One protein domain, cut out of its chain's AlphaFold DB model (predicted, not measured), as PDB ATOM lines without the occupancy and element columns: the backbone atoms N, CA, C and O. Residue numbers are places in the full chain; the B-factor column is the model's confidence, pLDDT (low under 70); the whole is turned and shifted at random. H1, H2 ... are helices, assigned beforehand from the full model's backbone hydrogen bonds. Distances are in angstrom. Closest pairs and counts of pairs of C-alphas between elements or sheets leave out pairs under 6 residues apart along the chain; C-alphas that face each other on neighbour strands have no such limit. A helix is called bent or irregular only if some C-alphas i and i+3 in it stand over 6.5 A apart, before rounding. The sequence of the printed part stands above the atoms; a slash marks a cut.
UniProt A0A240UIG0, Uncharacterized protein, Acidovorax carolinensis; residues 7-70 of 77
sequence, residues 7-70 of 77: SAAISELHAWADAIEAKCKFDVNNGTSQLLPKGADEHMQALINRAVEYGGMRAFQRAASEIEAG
ATOM      1  N   SER A   7     -33.120 -36.972 -91.709       87.75
ATOM      2  CA  SER A   7     -34.498 -37.112 -92.187       87.75
ATOM      3  C   SER A   7     -35.527 -36.844 -91.089       87.75
ATOM      4  O   SER A   7     -36.480 -36.117 -91.352       87.75
ATOM      5  N   ALA A   8     -35.321 -37.356 -89.870       86.62
ATOM      6  CA  ALA A   8     -36.206 -37.063 -88.739       86.62
ATOM      7  C   ALA A   8     -36.192 -35.568 -88.397       86.62
ATOM      8  O   ALA A   8     -37.249 -34.960 -88.269       86.62
ATOM      9  N   ALA A   9     -35.004 -34.950 -88.364       86.25
ATOM     10  CA  ALA A   9     -34.873 -33.520 -88.083       86.25
ATOM     11  C   ALA A   9     -35.616 -32.659 -89.117       86.25
ATOM     12  O   ALA A   9     -36.335 -31.734 -88.755       86.25
ATOM     13  N   ILE A  10     -35.479 -32.982 -90.407       88.94
ATOM     14  CA  ILE A  10     -36.194 -32.284 -91.487       88.94
ATOM     15  C   ILE A  10     -37.709 -32.475 -91.347       88.94
ATOM     16  O   ILE A  10     -38.454 -31.505 -91.453       88.94
ATOM     17  N   SER A  11     -38.165 -33.702 -91.081       88.38
ATOM     18  CA  SER A  11     -39.591 -33.996 -90.920       88.38
ATOM     19  C   SER A  11     -40.212 -33.222 -89.754       88.38
ATOM     20  O   SER A  11     -41.319 -32.708 -89.878       88.38
ATOM     21  N   GLU A  12     -39.503 -33.113 -88.632       87.38
ATOM     22  CA  GLU A  12     -39.964 -32.361 -87.463       87.38
ATOM     23  C   GLU A  12     -39.960 -30.848 -87.707       87.38
ATOM     24  O   GLU A  12     -40.905 -30.168 -87.311       87.38
ATOM     25  N   LEU A  13     -38.960 -30.315 -88.422       87.25
ATOM     26  CA  LEU A  13     -38.947 -28.907 -88.831       87.25
ATOM     27  C   LEU A  13     -40.124 -28.563 -89.753       87.25
ATOM     28  O   LEU A  13     -40.728 -27.504 -89.588       87.25
ATOM     29  N   HIS A  14     -40.479 -29.457 -90.681       87.88
ATOM     30  CA  HIS A  14     -41.688 -29.296 -91.493       87.88
ATOM     31  C   HIS A  14     -42.949 -29.318 -90.629       87.88
ATOM     32  O   HIS A  14     -43.754 -28.399 -90.717       87.88
ATOM     33  N   ALA A  15     -43.076 -30.281 -89.711       88.12
ATOM     34  CA  ALA A  15     -44.227 -30.347 -88.811       88.12
ATOM     35  C   ALA A  15     -44.373 -29.085 -87.936       88.12
ATOM     36  O   ALA A  15     -45.484 -28.629 -87.667       88.12
ATOM     37  N   TRP A  16     -43.258 -28.490 -87.497       86.38
ATOM     38  CA  TRP A  16     -43.271 -27.209 -86.788       86.38
ATOM     39  C   TRP A  16     -43.739 -26.058 -87.674       86.38
ATOM     40  O   TRP A  16     -44.523 -25.228 -87.209       86.38
ATOM     41  N   ALA A  17     -43.269 -25.998 -88.920       82.94
ATOM     42  CA  ALA A  17     -43.702 -24.988 -89.879       82.94
ATOM     43  C   ALA A  17     -45.215 -25.089 -90.138       82.94
ATOM     44  O   ALA A  17     -45.916 -24.090 -89.975       82.94
ATOM     45  N   ASP A  18     -45.722 -26.296 -90.398       84.56
ATOM     46  CA  ASP A  18     -47.146 -26.560 -90.640       84.56
ATOM     47  C   ASP A  18     -48.007 -26.180 -89.420       84.56
ATOM     48  O   ASP A  18     -49.072 -25.571 -89.545       84.56
ATOM     49  N   ALA A  19     -47.537 -26.484 -88.205       86.00
ATOM     50  CA  ALA A  19     -48.235 -26.116 -86.973       86.00
ATOM     51  C   ALA A  19     -48.299 -24.591 -86.765       86.00
ATOM     52  O   ALA A  19     -49.315 -24.064 -86.297       86.00
ATOM     53  N   ILE A  20     -47.225 -23.870 -87.102       82.25
ATOM     54  CA  ILE A  20     -47.189 -22.403 -87.054       82.25
ATOM     55  C   ILE A  20     -48.132 -21.819 -88.106       82.25
ATOM     56  O   ILE A  20     -48.893 -20.906 -87.785       82.25
ATOM     57  N   GLU A  21     -48.124 -22.357 -89.322       79.00
ATOM     58  CA  GLU A  21     -49.023 -21.945 -90.399       79.00
ATOM     59  C   GLU A  21     -50.491 -22.101 -89.983       79.00
ATOM     60  O   GLU A  21     -51.246 -21.124 -89.995       79.00
ATOM     61  N   ALA A  22     -50.875 -23.291 -89.509       80.88
ATOM     62  CA  ALA A  22     -52.235 -23.581 -89.060       80.88
ATOM     63  C   ALA A  22     -52.687 -22.651 -87.919       80.88
ATOM     64  O   ALA A  22     -53.840 -22.212 -87.880       80.88
ATOM     65  N   LYS A  23     -51.781 -22.323 -86.988       83.44
ATOM     66  CA  LYS A  23     -52.068 -21.432 -85.858       83.44
ATOM     67  C   LYS A  23     -52.218 -19.973 -86.287       83.44
ATOM     68  O   LYS A  23     -53.117 -19.285 -85.803       83.44
ATOM     69  N   CYS A  24     -51.321 -19.494 -87.139       79.06
ATOM     70  CA  CYS A  24     -51.240 -18.088 -87.521       79.06
ATOM     71  C   CYS A  24     -52.156 -17.729 -88.697       79.06
ATOM     72  O   CYS A  24     -52.399 -16.545 -88.915       79.06
ATOM     73  N   LYS A  25     -52.700 -18.729 -89.410       75.19
ATOM     74  CA  LYS A  25     -53.594 -18.560 -90.568       75.19
ATOM     75  C   LYS A  25     -52.992 -17.660 -91.651       75.19
ATOM     76  O   LYS A  25     -53.692 -16.826 -92.224       75.19
ATOM     77  N   PHE A  26     -51.692 -17.806 -91.900       71.00
ATOM     78  CA  PHE A  26     -51.032 -17.085 -92.982       71.00
ATOM     79  C   PHE A  26     -51.633 -17.524 -94.319       71.00
ATOM     80  O   PHE A  26     -51.725 -18.716 -94.597       71.00
ATOM     81  N   ASP A  27     -52.044 -16.575 -95.159       69.06
ATOM     82  CA  ASP A  27     -52.383 -16.899 -96.548       69.06
ATOM     83  C   ASP A  27     -51.091 -17.012 -97.377       69.06
ATOM     84  O   ASP A  27     -50.427 -16.021 -97.692       69.06
ATOM     85  N   VAL A  28     -50.731 -18.257 -97.692       63.41
ATOM     86  CA  VAL A  28     -49.502 -18.648 -98.396       63.41
ATOM     87  C   VAL A  28     -49.378 -18.051 -99.798       63.41
ATOM     88  O   VAL A  28     -48.264 -17.903-100.297       63.41
ATOM     89  N   ASN A  29     -50.487 -17.640-100.421       66.50
ATOM     90  CA  ASN A  29     -50.467 -17.036-101.754       66.50
ATOM     91  C   ASN A  29     -50.030 -15.567-101.725       66.50
ATOM     92  O   ASN A  29     -49.754 -14.986-102.772       66.50
ATOM     93  N   ASN A  30     -49.963 -14.966-100.534       65.31
ATOM     94  CA  ASN A  30     -49.681 -13.549-100.346       65.31
ATOM     95  C   ASN A  30     -48.356 -13.300 -99.602       65.31
ATOM     96  O   ASN A  30     -48.036 -12.153 -99.303       65.31
ATOM     97  N   GLY A  31     -47.564 -14.344 -99.324       64.06
ATOM     98  CA  GLY A  31     -46.182 -14.252 -98.829       64.06
ATOM     99  C   GLY A  31     -45.968 -13.303 -97.640       64.06
ATOM    100  O   GLY A  31     -46.837 -13.106 -96.791       64.06
ATOM    101  N   THR A  32     -44.794 -12.668 -97.581       62.84
ATOM    102  CA  THR A  32     -44.470 -11.660 -96.555       62.84
ATOM    103  C   THR A  32     -45.223 -10.341 -96.744       62.84
ATOM    104  O   THR A  32     -45.167  -9.485 -95.863       62.84
ATOM    105  N   SER A  33     -45.979 -10.171 -97.834       61.19
ATOM    106  CA  SER A  33     -46.809  -8.985 -98.093       61.19
ATOM    107  C   SER A  33     -47.863  -8.759 -97.006       61.19
ATOM    108  O   SER A  33     -48.267  -7.625 -96.782       61.19
ATOM    109  N   GLN A  34     -48.269  -9.810 -96.282       66.56
ATOM    110  CA  GLN A  34     -49.150  -9.694 -95.111       66.56
ATOM    111  C   GLN A  34     -48.498  -8.990 -93.921       66.56
ATOM    112  O   GLN A  34     -49.197  -8.448 -93.068       66.56
ATOM    113  N   LEU A  35     -47.166  -9.010 -93.848       69.19
ATOM    114  CA  LEU A  35     -46.423  -8.343 -92.786       69.19
ATOM    115  C   LEU A  35     -46.284  -6.846 -93.047       69.19
ATOM    116  O   LEU A  35     -45.988  -6.120 -92.106       69.19
ATOM    117  N   LEU A  36     -46.489  -6.389 -94.288       78.56
ATOM    118  CA  LEU A  36     -46.384  -4.988 -94.674       78.56
ATOM    119  C   LEU A  36     -47.751  -4.298 -94.566       78.56
ATOM    120  O   LEU A  36     -48.645  -4.566 -95.372       78.56
ATOM    121  N   PRO A  37     -47.940  -3.373 -93.606       79.44
ATOM    122  CA  PRO A  37     -49.151  -2.572 -93.542       79.44
ATOM    123  C   PRO A  37     -49.354  -1.771 -94.829       79.44
ATOM    124  O   PRO A  37     -48.402  -1.309 -95.464       79.44
ATOM    125  N   LYS A  38     -50.617  -1.539 -95.194       81.69
ATOM    126  CA  LYS A  38     -50.946  -0.674 -96.330       81.69
ATOM    127  C   LYS A  38     -50.377   0.730 -96.088       81.69
ATOM    128  O   LYS A  38     -50.756   1.385 -95.122       81.69
ATOM    129  N   GLY A  39     -49.506   1.191 -96.987       83.75
ATOM    130  CA  GLY A  39     -48.849   2.499 -96.883       83.75
ATOM    131  C   GLY A  39     -47.586   2.521 -96.014       83.75
ATOM    132  O   GLY A  39     -47.160   3.605 -95.635       83.75
ATOM    133  N   ALA A  40     -46.996   1.363 -95.694       85.44
ATOM    134  CA  ALA A  40     -45.717   1.299 -94.991       85.44
ATOM    135  C   ALA A  40     -44.615   2.039 -95.768       85.44
ATOM    136  O   ALA A  40     -44.318   1.703 -96.920       85.44
ATOM    137  N   ASP A  41     -44.002   3.027 -95.121       91.44
ATOM    138  CA  ASP A  41     -42.839   3.734 -95.651       91.44
ATOM    139  C   ASP A  41     -41.572   2.862 -95.605       91.44
ATOM    140  O   ASP A  41     -41.552   1.770 -95.026       91.44
ATOM    141  N   GLU A  42     -40.496   3.329 -96.242       90.38
ATOM    142  CA  GLU A  42     -39.229   2.587 -96.327       90.38
ATOM    143  C   GLU A  42     -38.651   2.250 -94.945       90.38
ATOM    144  O   GLU A  42     -38.090   1.172 -94.739       90.38
ATOM    145  N   HIS A  43     -38.828   3.144 -93.971       91.81
ATOM    146  CA  HIS A  43     -38.342   2.942 -92.612       91.81
ATOM    147  C   HIS A  43     -39.107   1.815 -91.899       91.81
ATOM    148  O   HIS A  43     -38.501   0.935 -91.283       91.81
ATOM    149  N   MET A  44     -40.436   1.794 -92.011       89.06
ATOM    150  CA  MET A  44     -41.276   0.737 -91.456       89.06
ATOM    151  C   MET A  44     -40.992  -0.612 -92.123       89.06
ATOM    152  O   MET A  44     -40.883  -1.623 -91.427       89.06
ATOM    153  N   GLN A  45     -40.798  -0.628 -93.444       88.19
ATOM    154  CA  GLN A  45     -40.389  -1.832 -94.173       88.19
ATOM    155  C   GLN A  45     -39.047  -2.370 -93.662       88.19
ATOM    156  O   GLN A  45     -38.929  -3.562 -93.381       88.19
ATOM    157  N   ALA A  46     -38.051  -1.501 -93.460       88.75
ATOM    158  CA  ALA A  46     -36.750  -1.898 -92.926       88.75
ATOM    159  C   ALA A  46     -36.850  -2.488 -91.507       88.75
ATOM    160  O   ALA A  46     -36.189  -3.483 -91.200       88.75
ATOM    161  N   LEU A  47     -37.704  -1.922 -90.646       90.12
ATOM    162  CA  LEU A  47     -37.955  -2.460 -89.306       90.12
ATOM    163  C   LEU A  47     -38.623  -3.838 -89.348       90.12
ATOM    164  O   LEU A  47     -38.205  -4.735 -88.614       90.12
ATOM    165  N   ILE A  48     -39.627  -4.016 -90.208       86.94
ATOM    166  CA  ILE A  48     -40.314  -5.301 -90.390       86.94
ATOM    167  C   ILE A  48     -39.327  -6.356 -90.893       86.94
ATOM    168  O   ILE A  48     -39.242  -7.434 -90.307       86.94
ATOM    169  N   ASN A  49     -38.518  -6.027 -91.901       86.38
ATOM    170  CA  ASN A  49     -37.499  -6.933 -92.430       86.38
ATOM    171  C   ASN A  49     -36.501  -7.350 -91.344       86.38
ATOM    172  O   ASN A  49     -36.260  -8.539 -91.147       86.38
ATOM    173  N   ARG A  50     -36.001  -6.390 -90.557       88.38
ATOM    174  CA  ARG A  50     -35.094  -6.677 -89.440       88.38
ATOM    175  C   ARG A  50     -35.737  -7.575 -88.380       88.38
ATOM    176  O   ARG A  50     -35.071  -8.448 -87.825       88.38
ATOM    177  N   ALA A  51     -37.019  -7.370 -88.078       87.06
ATOM    178  CA  ALA A  51     -37.750  -8.211 -87.134       87.06
ATOM    179  C   ALA A  51     -37.907  -9.650 -87.656       87.06
ATOM    180  O   ALA A  51     -37.724 -10.597 -86.890       87.06
ATOM    181  N   VAL A  52     -38.184  -9.815 -88.953       86.44
ATOM    182  CA  VAL A  52     -38.265 -11.126 -89.616       86.44
ATOM    183  C   VAL A  52     -36.915 -11.843 -89.577       86.44
ATOM    184  O   VAL A  52     -36.854 -12.996 -89.151       86.44
ATOM    185  N   GLU A  53     -35.827 -11.162 -89.939       87.06
ATOM    186  CA  GLU A  53     -34.468 -11.720 -89.884       87.06
ATOM    187  C   GLU A  53     -34.091 -12.163 -88.467       87.06
ATOM    188  O   GLU A  53     -33.602 -13.277 -88.258       87.06
ATOM    189  N   TYR A  54     -34.373 -11.320 -87.471       87.12
ATOM    190  CA  TYR A  54     -34.130 -11.655 -86.072       87.12
ATOM    191  C   TYR A  54     -34.949 -12.871 -85.624       87.12
ATOM    192  O   TYR A  54     -34.418 -13.771 -84.969       87.12
ATOM    193  N   GLY A  55     -36.228 -12.931 -86.002       86.50
ATOM    194  CA  GLY A  55     -37.090 -14.083 -85.746       86.50
ATOM    195  C   GLY A  55     -36.528 -15.370 -86.352       86.50
ATOM    196  O   GLY A  55     -36.448 -16.385 -85.658       86.50
ATOM    197  N   GLY A  56     -36.054 -15.311 -87.601       87.25
ATOM    198  CA  GLY A  56     -35.398 -16.427 -88.284       87.25
ATOM    199  C   GLY A  56     -34.141 -16.909 -87.556       87.25
ATOM    200  O   GLY A  56     -33.999 -18.102 -87.284       87.25
ATOM    201  N   MET A  57     -33.270 -15.984 -87.140       91.25
ATOM    202  CA  MET A  57     -32.085 -16.312 -86.341       91.25
ATOM    203  C   MET A  57     -32.462 -17.003 -85.020       91.25
ATOM    204  O   MET A  57     -31.858 -18.010 -84.651       91.25
ATOM    205  N   ARG A  58     -33.473 -16.496 -84.302       90.31
ATOM    206  CA  ARG A  58     -33.935 -17.087 -83.033       90.31
ATOM    207  C   ARG A  58     -34.551 -18.469 -83.229       90.31
ATOM    208  O   ARG A  58     -34.309 -19.353 -82.407       90.31
ATOM    209  N   ALA A  59     -35.309 -18.671 -84.306       85.69
ATOM    210  CA  ALA A  59     -35.863 -19.974 -84.656       85.69
ATOM    211  C   ALA A  59     -34.750 -20.993 -84.943       85.69
ATOM    212  O   ALA A  59     -34.797 -22.109 -84.429       85.69
ATOM    213  N   PHE A  60     -33.708 -20.582 -85.674       88.56
ATOM    214  CA  PHE A  60     -32.544 -21.426 -85.938       88.56
ATOM    215  C   PHE A  60     -31.786 -21.791 -84.655       88.56
ATOM    216  O   PHE A  60     -31.499 -22.963 -84.426       88.56
ATOM    217  N   GLN A  61     -31.521 -20.813 -83.782       90.12
ATOM    218  CA  GLN A  61     -30.889 -21.059 -82.479       90.12
ATOM    219  C   GLN A  61     -31.690 -22.060 -81.644       90.12
ATOM    220  O   GLN A  61     -31.115 -22.980 -81.073       90.12
ATOM    221  N   ARG A  62     -33.020 -21.910 -81.607       88.00
ATOM    222  CA  ARG A  62     -33.893 -22.845 -80.895       88.00
ATOM    223  C   ARG A  62     -33.795 -24.253 -81.475       88.00
ATOM    224  O   ARG A  62     -33.630 -25.195 -80.713       88.00
ATOM    225  N   ALA A  63     -33.876 -24.398 -82.796       86.81
ATOM    226  CA  ALA A  63     -33.749 -25.701 -83.443       86.81
ATOM    227  C   ALA A  63     -32.397 -26.361 -83.126       86.81
ATOM    228  O   ALA A  63     -32.361 -27.541 -82.792       86.81
ATOM    229  N   ALA A  64     -31.302 -25.594 -83.157       88.44
ATOM    230  CA  ALA A  64     -29.981 -26.089 -82.781       88.44
ATOM    231  C   ALA A  64     -29.942 -26.584 -81.324       88.44
ATOM    232  O   ALA A  64     -29.490 -27.699 -81.078       88.44
ATOM    233  N   SER A  65     -30.488 -25.816 -80.375       90.06
ATOM    234  CA  SER A  65     -30.557 -26.234 -78.968       90.06
ATOM    235  C   SER A  65     -31.394 -27.500 -78.755       90.06
ATOM    236  O   SER A  65     -31.030 -28.335 -77.934       90.06
ATOM    237  N   GLU A  66     -32.492 -27.685 -79.493       87.31
ATOM    238  CA  GLU A  66     -33.328 -28.894 -79.391       87.31
ATOM    239  C   GLU A  66     -32.643 -30.129 -80.004       87.31
ATOM    240  O   GLU A  66     -32.836 -31.246 -79.518       87.31
ATOM    241  N   ILE A  67     -31.795 -29.946 -81.025       86.62
ATOM    242  CA  ILE A  67     -30.919 -31.009 -81.547       86.62
ATOM    243  C   ILE A  67     -29.874 -31.393 -80.496       86.62
ATOM    244  O   ILE A  67     -29.701 -32.576 -80.212       86.62
ATOM    245  N   GLU A  68     -29.193 -30.408 -79.903       86.88
ATOM    246  CA  GLU A  68     -28.179 -30.637 -78.865       86.88
ATOM    247  C   GLU A  68     -28.768 -31.320 -77.623       86.88
ATOM    248  O   GLU A  68     -28.142 -32.209 -77.047       86.88
ATOM    249  N   ALA A  69     -29.996 -30.954 -77.246       87.50
ATOM    250  CA  ALA A  69     -30.739 -31.587 -76.160       87.50
ATOM    251  C   ALA A  69     -31.248 -33.001 -76.506       87.50
ATOM    252  O   ALA A  69     -31.690 -33.729 -75.619       87.50
ATOM    253  N   GLY A  70     -31.191 -33.408 -77.779       83.25
ATOM    254  CA  GLY A  70     -31.712 -34.694 -78.240       83.25
ATOM    255  C   GLY A  70     -33.241 -34.772 -78.243       83.25
ATOM    256  O   GLY A  70     -33.794 -35.864 -78.133       83.25
TER     257      GLY A  70
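What this domain is: This is residues 7 to 70 of the 77 residues of an uncharacterized protein of Acidovorax carolinensis (UniProt A0A240UIG0). What shape do these atoms make? One long straight helix, H3, makes the long side of an open, narrow U; H1 runs over it across a gap as the shorter side, and the small, irregular H2 with the link after it makes the turn at one end. What is it built of? The printed part has 64 residues with three named helices, in the order H1, H2, H3, and no named strand; its class is all helix. How compact is it? It is loose, with a radius of gyration of the C-alphas of 14.6 A and spans of 45 by 22 by 17 A.

How they stand to each other: What stands beside the longest helix? H3, residues 42 to 68, touches no helix. H2, residues 28 to 35, is close to H3 but not clearly touching it: their closest C-alphas, those of Leu 35 and Ile 48, are 7.2 A apart. Their lines stand at a steep tilt of 66 degrees, and they run opposite ways. Where is the remaining helix? H1, residues 7 to 24, and H3 are near each other, with 5 pairs of C-alphas within 10 A and no pair within 8 A. H1 and H2 are apart. What do the backbones show? In H1 and H3 every O i to N i+4 pair is within hydrogen-bond range; in H2 0 of 4 are, and 2 of 5 O i to N i+3 pairs.

Where its parts are: Where does H3 run? It spans 39.1 A, from C-alpha 42 at (-39.229, 2.587, -96.327) to C-alpha 68 at (-28.179, -30.637, -78.865). What of the other two? H1 begins with C-alpha 7 at (-34.498, -37.112, -92.187) and is 25.8 A long. H2 is 12.1 A long and irregular, with C-alphas 29 and 32 being 9.6 A apart.

The domain as a whole: How large is it? The two C-alphas farthest apart, those of Gly 39 and Gly 70, are 45.0 A apart. Is it continuous? The printed part has no cut; the link from H1 to H2 is tight and that from H2 to H3 is short. Where is the model's confidence low? Residues 27 to 35 are under 70, while the mean pLDDT of the printed part is 83.1.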